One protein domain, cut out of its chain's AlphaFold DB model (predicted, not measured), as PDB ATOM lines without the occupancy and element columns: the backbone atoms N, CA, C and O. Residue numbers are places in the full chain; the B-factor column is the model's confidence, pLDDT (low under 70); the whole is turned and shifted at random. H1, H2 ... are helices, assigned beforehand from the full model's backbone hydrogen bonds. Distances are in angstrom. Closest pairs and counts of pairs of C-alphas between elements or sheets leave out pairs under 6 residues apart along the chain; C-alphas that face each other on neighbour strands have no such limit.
ATOM      1  N   GLN A 220     146.504 137.323 150.404       80.69
ATOM      2  CA  GLN A 220     147.300 138.481 150.820       80.69
ATOM      3  C   GLN A 220     148.787 138.110 150.955       80.69
ATOM      4  O   GLN A 220     149.654 138.871 150.536       80.69
ATOM      5  N   LEU A 221     149.087 136.897 151.443       80.88
ATOM      6  CA  LEU A 221     150.450 136.347 151.438       80.88
ATOM      7  C   LEU A 221     150.976 136.136 150.007       80.88
ATOM      8  O   LEU A 221     152.151 136.381 149.750       80.88
ATOM      9  N   TYR A 222     150.117 135.704 149.072       79.50
ATOM     10  CA  TYR A 222     150.462 135.564 147.652       79.50
ATOM     11  C   TYR A 222     150.845 136.917 147.037       79.50
ATOM     12  O   TYR A 222     151.936 137.045 146.489       79.50
ATOM     13  N   ASN A 223     149.993 137.935 147.198       75.56
ATOM     14  CA  ASN A 223     150.213 139.272 146.635       75.56
ATOM     15  C   ASN A 223     151.478 139.935 147.197       75.56
ATOM     16  O   ASN A 223     152.230 140.575 146.460       75.56
ATOM     17  N   ALA A 224     151.744 139.753 148.493       72.56
ATOM     18  CA  ALA A 224     152.964 140.249 149.118       72.56
ATOM     19  C   ALA A 224     154.219 139.548 148.566       72.56
ATOM     20  O   ALA A 224     155.194 140.216 148.229       72.56
ATOM     21  N   LEU A 225     154.194 138.217 148.417       77.88
ATOM     22  CA  LEU A 225     155.308 137.449 147.844       77.88
ATOM     23  C   LEU A 225     155.557 137.789 146.368       77.88
ATOM     24  O   LEU A 225     156.712 137.888 145.962       77.88
ATOM     25  N   GLU A 226     154.501 138.003 145.579       75.81
ATOM     26  CA  GLU A 226     154.604 138.402 144.171       75.81
ATOM     27  C   GLU A 226     155.223 139.800 144.029       75.81
ATOM     28  O   GLU A 226     156.155 139.990 143.247       75.81
ATOM     29  N   LYS A 227     154.780 140.766 144.845       71.50
ATOM     30  CA  LYS A 227     155.304 142.141 144.841       71.50
ATOM     31  C   LYS A 227     156.770 142.220 145.291       71.50
ATOM     32  O   LYS A 227     157.510 143.070 144.805       71.50
ATOM     33  N   VAL A 228     157.191 141.327 146.189       64.81
ATOM     34  CA  VAL A 228     158.577 141.216 146.689       64.81
ATOM     35  C   VAL A 228     159.436 140.270 145.820       64.81
ATOM     36  O   VAL A 228     160.637 140.145 146.036       64.81
ATOM     37  N   VAL A 229     158.858 139.661 144.774       65.12
ATOM     38  CA  VAL A 229     159.536 138.764 143.815       65.12
ATOM     39  C   VAL A 229     160.146 137.523 144.490       65.12
ATOM     40  O   VAL A 229     161.275 137.111 144.223       65.12
ATOM     41  N   LEU A 230     159.381 136.900 145.383       68.19
ATOM     42  CA  LEU A 230     159.721 135.633 146.031       68.19
ATOM     43  C   LEU A 230     158.889 134.491 145.436       68.19
ATOM     44  O   LEU A 230     157.817 134.705 144.873       68.19
ATOM     45  N   MET A 231     159.370 133.249 145.557       68.88
ATOM     46  CA  MET A 231     158.610 132.084 145.086       68.88
ATOM     47  C   MET A 231     157.245 132.021 145.780       68.88
ATOM     48  O   MET A 231     157.166 132.115 147.005       68.88
ATOM     49  N   VAL A 232     156.174 131.838 145.002       74.19
ATOM     50  CA  VAL A 232     154.789 131.928 145.501       74.19
ATOM     51  C   VAL A 232     154.140 130.555 145.756       74.19
ATOM     52  O   VAL A 232     153.034 130.463 146.290       74.19
ATOM     53  N   SER A 233     154.830 129.464 145.413       68.12
ATOM     54  CA  SER A 233     154.408 128.084 145.688       68.12
ATOM     55  C   SER A 233     154.695 127.671 147.142       68.12
ATOM     56  O   SER A 233     155.658 128.143 147.751       68.12
ATOM     57  N   GLY A 234     153.861 126.789 147.704       77.31
ATOM     58  CA  GLY A 234     154.033 126.226 149.054       77.31
ATOM     59  C   GLY A 234     152.807 126.355 149.964       77.31
ATOM     60  O   GLY A 234     151.801 126.971 149.583       77.31
ATOM     61  N   THR A 235     152.890 125.761 151.157       80.25
ATOM     62  CA  THR A 235     151.864 125.858 152.215       80.25
ATOM     63  C   THR A 235     151.827 127.257 152.842       80.25
ATOM     64  O   THR A 235     152.690 128.100 152.586       80.25
ATOM     65  N   LYS A 236     150.799 127.552 153.651       80.19
ATOM     66  CA  LYS A 236     150.691 128.850 154.338       80.19
ATOM     67  C   LYS A 236     151.875 129.069 155.287       80.19
ATOM     68  O   LYS A 236     152.424 130.168 155.286       80.19
ATOM     69  N   GLU A 237     152.295 128.040 156.030       78.69
ATOM     70  CA  GLU A 237     153.455 128.149 156.923       78.69
ATOM     71  C   GLU A 237     154.748 128.404 156.140       78.69
ATOM     72  O   GLU A 237     155.476 129.333 156.471       78.69
ATOM     73  N   GLU A 238     154.984 127.680 155.039       76.56
ATOM     74  CA  GLU A 238     156.177 127.863 154.194       76.56
ATOM     75  C   GLU A 238     156.260 129.277 153.597       76.56
ATOM     76  O   GLU A 238     157.346 129.833 153.430       76.56
ATOM     77  N   LYS A 239     155.114 129.887 153.267       79.19
ATOM     78  CA  LYS A 239     155.045 131.273 152.780       79.19
ATOM     79  C   LYS A 239     155.347 132.288 153.878       79.19
ATOM     80  O   LYS A 239     156.062 133.251 153.617       79.19
ATOM     81  N   ILE A 240     154.814 132.080 155.082       80.69
ATOM     82  CA  ILE A 240     155.081 132.933 156.249       80.69
ATOM     83  C   ILE A 240     156.566 132.864 156.608       80.69
ATOM     84  O   ILE A 240     157.219 133.900 156.729       80.69
ATOM     85  N   GLU A 241     157.122 131.656 156.671       76.62
ATOM     86  CA  GLU A 241     158.541 131.431 156.930       76.62
ATOM     87  C   GLU A 241     159.413 132.104 155.861       76.62
ATOM     88  O   GLU A 241     160.404 132.755 156.184       76.62
ATOM     89  N   ARG A 242     159.005 132.054 154.587       75.62
ATOM     90  CA  ARG A 242     159.707 132.729 153.486       75.62
ATOM     91  C   ARG A 242     159.679 134.253 153.600       75.62
ATOM     92  O   ARG A 242     160.696 134.877 153.327       75.62
ATOM     93  N   ILE A 243     158.564 134.852 154.023       71.75
ATOM     94  CA  ILE A 243     158.461 136.305 154.268       71.75
ATOM     95  C   ILE A 243     159.383 136.720 155.422       71.75
ATOM     96  O   ILE A 243     160.086 137.728 155.326       71.75
ATOM     97  N   ILE A 244     159.426 135.920 156.488       70.75
ATOM     98  CA  ILE A 244     160.266 136.174 157.663       70.75
ATOM     99  C   ILE A 244     161.749 136.003 157.325       70.75
ATOM    100  O   ILE A 244     162.558 136.860 157.680       70.75
ATOM    101  N   ASN A 245     162.105 134.944 156.596       66.69
ATOM    102  CA  ASN A 245     163.476 134.676 156.158       66.69
ATOM    103  C   ASN A 245     163.959 135.693 155.112       66.69
ATOM    104  O   ASN A 245     165.140 136.028 155.095       66.69
ATOM    105  N   ALA A 246     163.055 136.235 154.291       64.00
ATOM    106  CA  ALA A 246     163.332 137.353 153.388       64.00
ATOM    107  C   ALA A 246     163.342 138.727 154.088       64.00
ATOM    108  O   ALA A 246     163.514 139.747 153.426       64.00
ATOM    109  N   LEU A 247     163.166 138.760 155.415       59.53
ATOM    110  CA  LEU A 247     163.299 139.944 156.268       59.53
ATOM    111  C   LEU A 247     162.367 141.113 155.905       59.53
ATOM    112  O   LEU A 247     162.676 142.260 156.236       59.53
ATOM    113  N   VAL A 248     161.206 140.836 155.305       68.00
ATOM    114  CA  VAL A 248     160.225 141.869 154.936       68.00
ATOM    115  C   VAL A 248     159.685 142.568 156.200       68.00
ATOM    116  O   VAL A 248     159.289 141.881 157.146       68.00
ATOM    117  N   PRO A 249     159.675 143.916 156.268       68.31
ATOM    118  CA  PRO A 249     159.096 144.642 157.398       68.31
ATOM    119  C   PRO A 249     157.565 144.480 157.494       68.31
ATOM    120  O   PRO A 249     156.889 144.481 156.459       68.31
ATOM    121  N   PRO A 250     156.981 144.408 158.708       76.88
ATOM    122  CA  PRO A 250     155.531 144.366 158.907       76.88
ATOM    123  C   PRO A 250     154.786 145.530 158.257       76.88
ATOM    124  O   PRO A 250     153.742 145.302 157.645       76.88
ATOM    125  N   PHE A 251     155.325 146.751 158.336       75.69
ATOM    126  CA  PHE A 251     154.731 147.909 157.670       75.69
ATOM    127  C   PHE A 251     154.663 147.727 156.149       75.69
ATOM    128  O   PHE A 251     153.603 147.915 155.557       75.69
ATOM    129  N   GLU A 252     155.764 147.299 155.525       73.00
ATOM    130  CA  GLU A 252     155.851 147.094 154.072       73.00
ATOM    131  C   GLU A 252     154.905 145.980 153.611       73.00
ATOM    132  O   GLU A 252     154.205 146.117 152.607       73.00
ATOM    133  N   PHE A 253     154.824 144.897 154.390       80.44
ATOM    134  CA  PHE A 253     153.870 143.819 154.159       80.44
ATOM    135  C   PHE A 253     152.426 144.332 154.207       80.44
ATOM    136  O   PHE A 253     151.660 144.107 153.271       80.44
ATOM    137  N   LEU A 254     152.047 145.048 155.268       82.62
ATOM    138  CA  LEU A 254     150.688 145.567 155.425       82.62
ATOM    139  C   LEU A 254     150.366 146.658 154.394       82.62
ATOM    140  O   LEU A 254     149.218 146.762 153.965       82.62
ATOM    141  N   ASP A 255     151.353 147.420 153.921       82.00
ATOM    142  CA  ASP A 255     151.154 148.383 152.837       82.00
ATOM    143  C   ASP A 255     150.877 147.707 151.481       82.00
ATOM    144  O   ASP A 255     150.263 148.306 150.595       82.00
ATOM    145  N   THR A 256     151.207 146.425 151.304       78.94
ATOM    146  CA  THR A 256     150.763 145.676 150.113       78.94
ATOM    147  C   THR A 256     149.255 145.401 150.098       78.94
ATOM    148  O   THR A 256     148.688 145.174 149.029       78.94
ATOM    149  N   ILE A 257     148.596 145.478 151.259       82.50
ATOM    150  CA  ILE A 257     147.172 145.182 151.443       82.50
ATOM    151  C   ILE A 257     146.331 146.450 151.212       82.50
ATOM    152  O   ILE A 257     146.748 147.577 151.506       82.50
ATOM    153  N   SER A 258     145.127 146.287 150.658       82.12
ATOM    154  CA  SER A 258     144.196 147.398 150.445       82.12
ATOM    155  C   SER A 258     143.679 147.966 151.778       82.12
ATOM    156  O   SER A 258     143.571 147.267 152.784       82.12
ATOM    157  N   ILE A 259     143.346 149.263 151.813       80.88
ATOM    158  CA  ILE A 259     142.868 149.909 153.048       80.88
ATOM    159  C   ILE A 259     141.564 149.284 153.565       80.88
ATOM    160  O   ILE A 259     141.359 149.210 154.774       80.88
ATOM    161  N   ASP A 260     140.694 148.817 152.670       79.00
ATOM    162  CA  ASP A 260     139.413 148.221 153.044       79.00
ATOM    163  C   ASP A 260     139.605 146.853 153.706       79.00
ATOM    164  O   ASP A 260     138.984 146.580 154.735       79.00
ATOM    165  N   GLU A 261     140.548 146.052 153.207       80.31
ATOM    166  CA  GLU A 261     140.946 144.782 153.820       80.31
ATOM    167  C   GLU A 261     141.659 144.973 155.163       80.31
ATOM    168  O   GLU A 261     141.391 144.230 156.105       80.31
ATOM    169  N   LEU A 262     142.519 145.990 155.299       81.50
ATOM    170  CA  LEU A 262     143.155 146.318 156.583       81.50
ATOM    171  C   LEU A 262     142.116 146.734 157.632       81.50
ATOM    172  O   LEU A 262     142.190 146.331 158.790       81.50
ATOM    173  N   ARG A 263     141.101 147.508 157.231       80.81
ATOM    174  CA  ARG A 263     139.987 147.887 158.113       80.81
ATOM    175  C   ARG A 263     139.122 146.687 158.483       80.81
ATOM    176  O   ARG A 263     138.647 146.620 159.615       80.81
ATOM    177  N   GLU A 264     138.903 145.755 157.558       80.38
ATOM    178  CA  GLU A 264     138.214 144.491 157.833       80.38
ATOM    179  C   GLU A 264     139.002 143.636 158.836       80.38
ATOM    180  O   GLU A 264     138.431 143.183 159.827       80.38
ATOM    181  N   TYR A 265     140.318 143.514 158.648       80.50
ATOM    182  CA  TYR A 265     141.223 142.829 159.570       80.50
ATOM    183  C   TYR A 265     141.205 143.459 160.971       80.50
ATOM    184  O   TYR A 265     141.088 142.746 161.968       80.50
ATOM    185  N   CYS A 266     141.222 144.794 161.069       81.94
ATOM    186  CA  CYS A 266     141.084 145.491 162.349       81.94
ATOM    187  C   CYS A 266     139.753 145.183 163.046       81.94
ATOM    188  O   CYS A 266     139.740 144.940 164.250       81.94
ATOM    189  N   ARG A 267     138.634 145.158 162.308       80.44
ATOM    190  CA  ARG A 267     137.314 144.828 162.879       80.44
ATOM    191  C   ARG A 267     137.252 143.392 163.394       80.44
ATOM    192  O   ARG A 267     136.631 143.160 164.422       80.44
ATOM    193  N   GLN A 268     137.888 142.451 162.698       78.56
ATOM    194  CA  GLN A 268     137.927 141.040 163.100       78.56
ATOM    195  C   GLN A 268     138.775 140.806 164.360       78.56
ATOM    196  O   GLN A 268     138.476 139.893 165.122       78.56
ATOM    197  N   ASN A 269     139.778 141.653 164.606       73.81
ATOM    198  CA  ASN A 269     140.710 141.533 165.733       73.81
ATOM    199  C   ASN A 269     140.491 142.600 166.833       73.81
ATOM    200  O   ASN A 269     141.370 142.824 167.660       73.81
ATOM    201  N   ASN A 270     139.333 143.281 166.861       73.81
ATOM    202  CA  ASN A 270     139.000 144.343 167.832       73.81
ATOM    203  C   ASN A 270     140.032 145.494 167.918       73.81
ATOM    204  O   ASN A 270     140.293 146.049 168.987       73.81
ATOM    205  N   ILE A 271     140.609 145.887 166.784       81.38
ATOM    206  CA  ILE A 271     141.603 146.964 166.666       81.38
ATOM    207  C   ILE A 271     140.901 148.272 166.263       81.38
ATOM    208  O   ILE A 271     139.983 148.270 165.439       81.38
ATOM    209  N   GLN A 272     141.326 149.415 166.818       75.94
ATOM    210  CA  GLN A 272     140.735 150.718 166.488       75.94
ATOM    211  C   GLN A 272     140.926 151.091 165.009       75.94
ATOM    212  O   GLN A 272     142.039 151.117 164.481       75.94
ATOM    213  N   VAL A 273     139.817 151.451 164.354       77.62
ATOM    214  CA  VAL A 273     139.781 151.868 162.948       77.62
ATOM    215  C   VAL A 273     139.666 153.390 162.867       77.62
ATOM    216  O   VAL A 273     138.568 153.933 162.764       77.62
ATOM    217  N   SER A 274     140.790 154.100 162.930       60.72
ATOM    218  CA  SER A 274     140.838 155.558 162.773       60.72
ATOM    219  C   SER A 274     142.017 155.968 161.887       60.72
ATOM    220  O   SER A 274     143.073 155.345 161.918       60.72
ATOM    221  N   GLY A 275     141.819 157.005 161.068       73.75
ATOM    222  CA  GLY A 275     142.891 157.626 160.284       73.75
ATOM    223  C   GLY A 275     143.089 157.114 158.849       73.75
ATOM    224  O   GLY A 275     142.236 156.438 158.254       73.75
ATOM    225  N   LYS A 276     144.214 157.544 158.267       76.56
ATOM    226  CA  LYS A 276     144.708 157.188 156.926       76.56
ATOM    227  C   LYS A 276     145.290 155.768 156.933       76.56
ATOM    228  O   LYS A 276     145.439 155.161 157.986       76.56
ATOM    229  N   LYS A 277     145.634 155.223 155.757       76.25
ATOM    230  CA  LYS A 277     146.176 153.853 155.621       76.25
ATOM    231  C   LYS A 277     147.382 153.603 156.542       76.25
ATOM    232  O   LYS A 277     147.410 152.585 157.217       76.25
ATOM    233  N   SER A 278     148.304 154.563 156.625       70.81
ATOM    234  CA  SER A 278     149.452 154.534 157.540       70.81
ATOM    235  C   SER A 278     149.041 154.363 159.003       70.81
ATOM    236  O   SER A 278     149.606 153.533 159.701       70.81
ATOM    237  N   ASP A 279     148.019 155.098 159.445       72.00
ATOM    238  CA  ASP A 279     147.567 155.116 160.840       72.00
ATOM    239  C   ASP A 279     146.901 153.780 161.210       72.00
ATOM    240  O   ASP A 279     147.113 153.240 162.293       72.00
ATOM    241  N   VAL A 280     146.151 153.199 160.268       79.00
ATOM    242  CA  VAL A 280     145.551 151.864 160.414       79.00
ATOM    243  C   VAL A 280     146.635 150.786 160.511       79.00
ATOM    244  O   VAL A 280     146.537 149.913 161.370       79.00
ATOM    245  N   ILE A 281     147.683 150.866 159.684       79.88
ATOM    246  CA  ILE A 281     148.839 149.955 159.750       79.88
ATOM    247  C   ILE A 281     149.537 150.082 161.111       79.88
ATOM    248  O   ILE A 281     149.794 149.070 161.763       79.88
ATOM    249  N   SER A 282     149.770 151.307 161.592       75.19
ATOM    250  CA  SER A 282     150.356 151.547 162.916       75.19
ATOM    251  C   SER A 282     149.499 150.986 164.055       75.19
ATOM    252  O   SER A 282     150.043 150.429 165.004       75.19
ATOM    253  N   ASN A 283     148.169 151.070 163.967       77.50
ATOM    254  CA  ASN A 283     147.273 150.488 164.973       77.50
ATOM    255  C   ASN A 283     147.355 148.954 165.012       77.50
ATOM    256  O   ASN A 283     147.304 148.376 166.097       77.50
ATOM    257  N   ILE A 284     147.499 148.302 163.852       80.62
ATOM    258  CA  ILE A 284     147.694 146.847 163.766       80.62
ATOM    259  C   ILE A 284     149.027 146.460 164.405       80.62
ATOM    260  O   ILE A 284     149.057 145.590 165.273       80.62
ATOM    261  N   ILE A 285     150.110 147.141 164.032       77.31
ATOM    262  CA  ILE A 285     151.449 146.897 164.583       77.31
ATOM    263  C   ILE A 285     151.435 147.062 166.114       77.31
ATOM    264  O   ILE A 285     151.803 146.136 166.834       77.31
ATOM    265  N   ASN A 286     150.887 148.168 166.626       72.62
ATOM    266  CA  ASN A 286     150.781 148.421 168.068       72.62
ATOM    267  C   ASN A 286     149.949 147.357 168.812       72.62
ATOM    268  O   ASN A 286     150.239 147.035 169.965       72.62
ATOM    269  N   HIS A 287     148.900 146.811 168.186       79.31
ATOM    270  CA  HIS A 287     148.047 145.795 168.805       79.31
ATOM    271  C   HIS A 287     148.814 144.498 169.103       79.31
ATOM    272  O   HIS A 287     148.727 143.973 170.216       79.31
ATOM    273  N   PHE A 288     149.597 144.018 168.133       78.00
ATOM    274  CA  PHE A 288     150.422 142.818 168.289       78.00
ATOM    275  C   PHE A 288     151.680 143.079 169.128       78.00
ATOM    276  O   PHE A 288     152.087 142.199 169.888       78.00
ATOM    277  N   GLU A 289     152.259 144.286 169.065       70.19
ATOM    278  CA  GLU A 289     153.394 144.684 169.912       70.19
ATOM    279  C   GLU A 289     153.024 144.634 171.402       70.19
ATOM    280  O   GLU A 289     153.770 144.101 172.222       70.19
TER     281      GLU A 289
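This is residues 220 to 289 of the 964 residues of an uncharacterized protein of Ignavibacteriales bacterium (UniProt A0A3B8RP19). H5, H3 and H4 cluster at one end of an elongated body; H1 and H2 pair at the other, with H3 nearest the middle. The printed part has 70 residues with five named helices, H1 to H5 in order: all helix. It is compact, radius of gyration of the C-alphas 12.5 A, spanning 34 by 19 by 19 A.

H5, residues 277 to 289, touches H3, residues 250 to 255, at a shallow tilt of 28 degrees, opposite ways; closest C-alphas Leu 254 and Ile 281, 6.4 A. H5 touches H4, residues 259 to 268, the same way at 32 degrees; closest C-alphas Ile 259 and Lys 277, 5.8 A. H1, residues 220 to 227, touches H2, residues 236 to 245, at a steep tilt of 45 degrees; closest C-alphas Leu 221 and Lys 239, 7.0 A. H1 and H3 are close but not clearly touching; closest C-alphas Ala 224 and Phe 253, 6.2 A. In the five helices every O i to N i+4 pair is within hydrogen-bond range.

H1 begins at C-alpha 220 (147.300, 138.481, 150.820). H5, 18.5 A long, ends at C-alpha 289 (153.394, 144.684, 169.912).

The printed part has no cut and no long link. Residues 228 to 231, 233, 245 to 249 and 274 have pLDDT under 70.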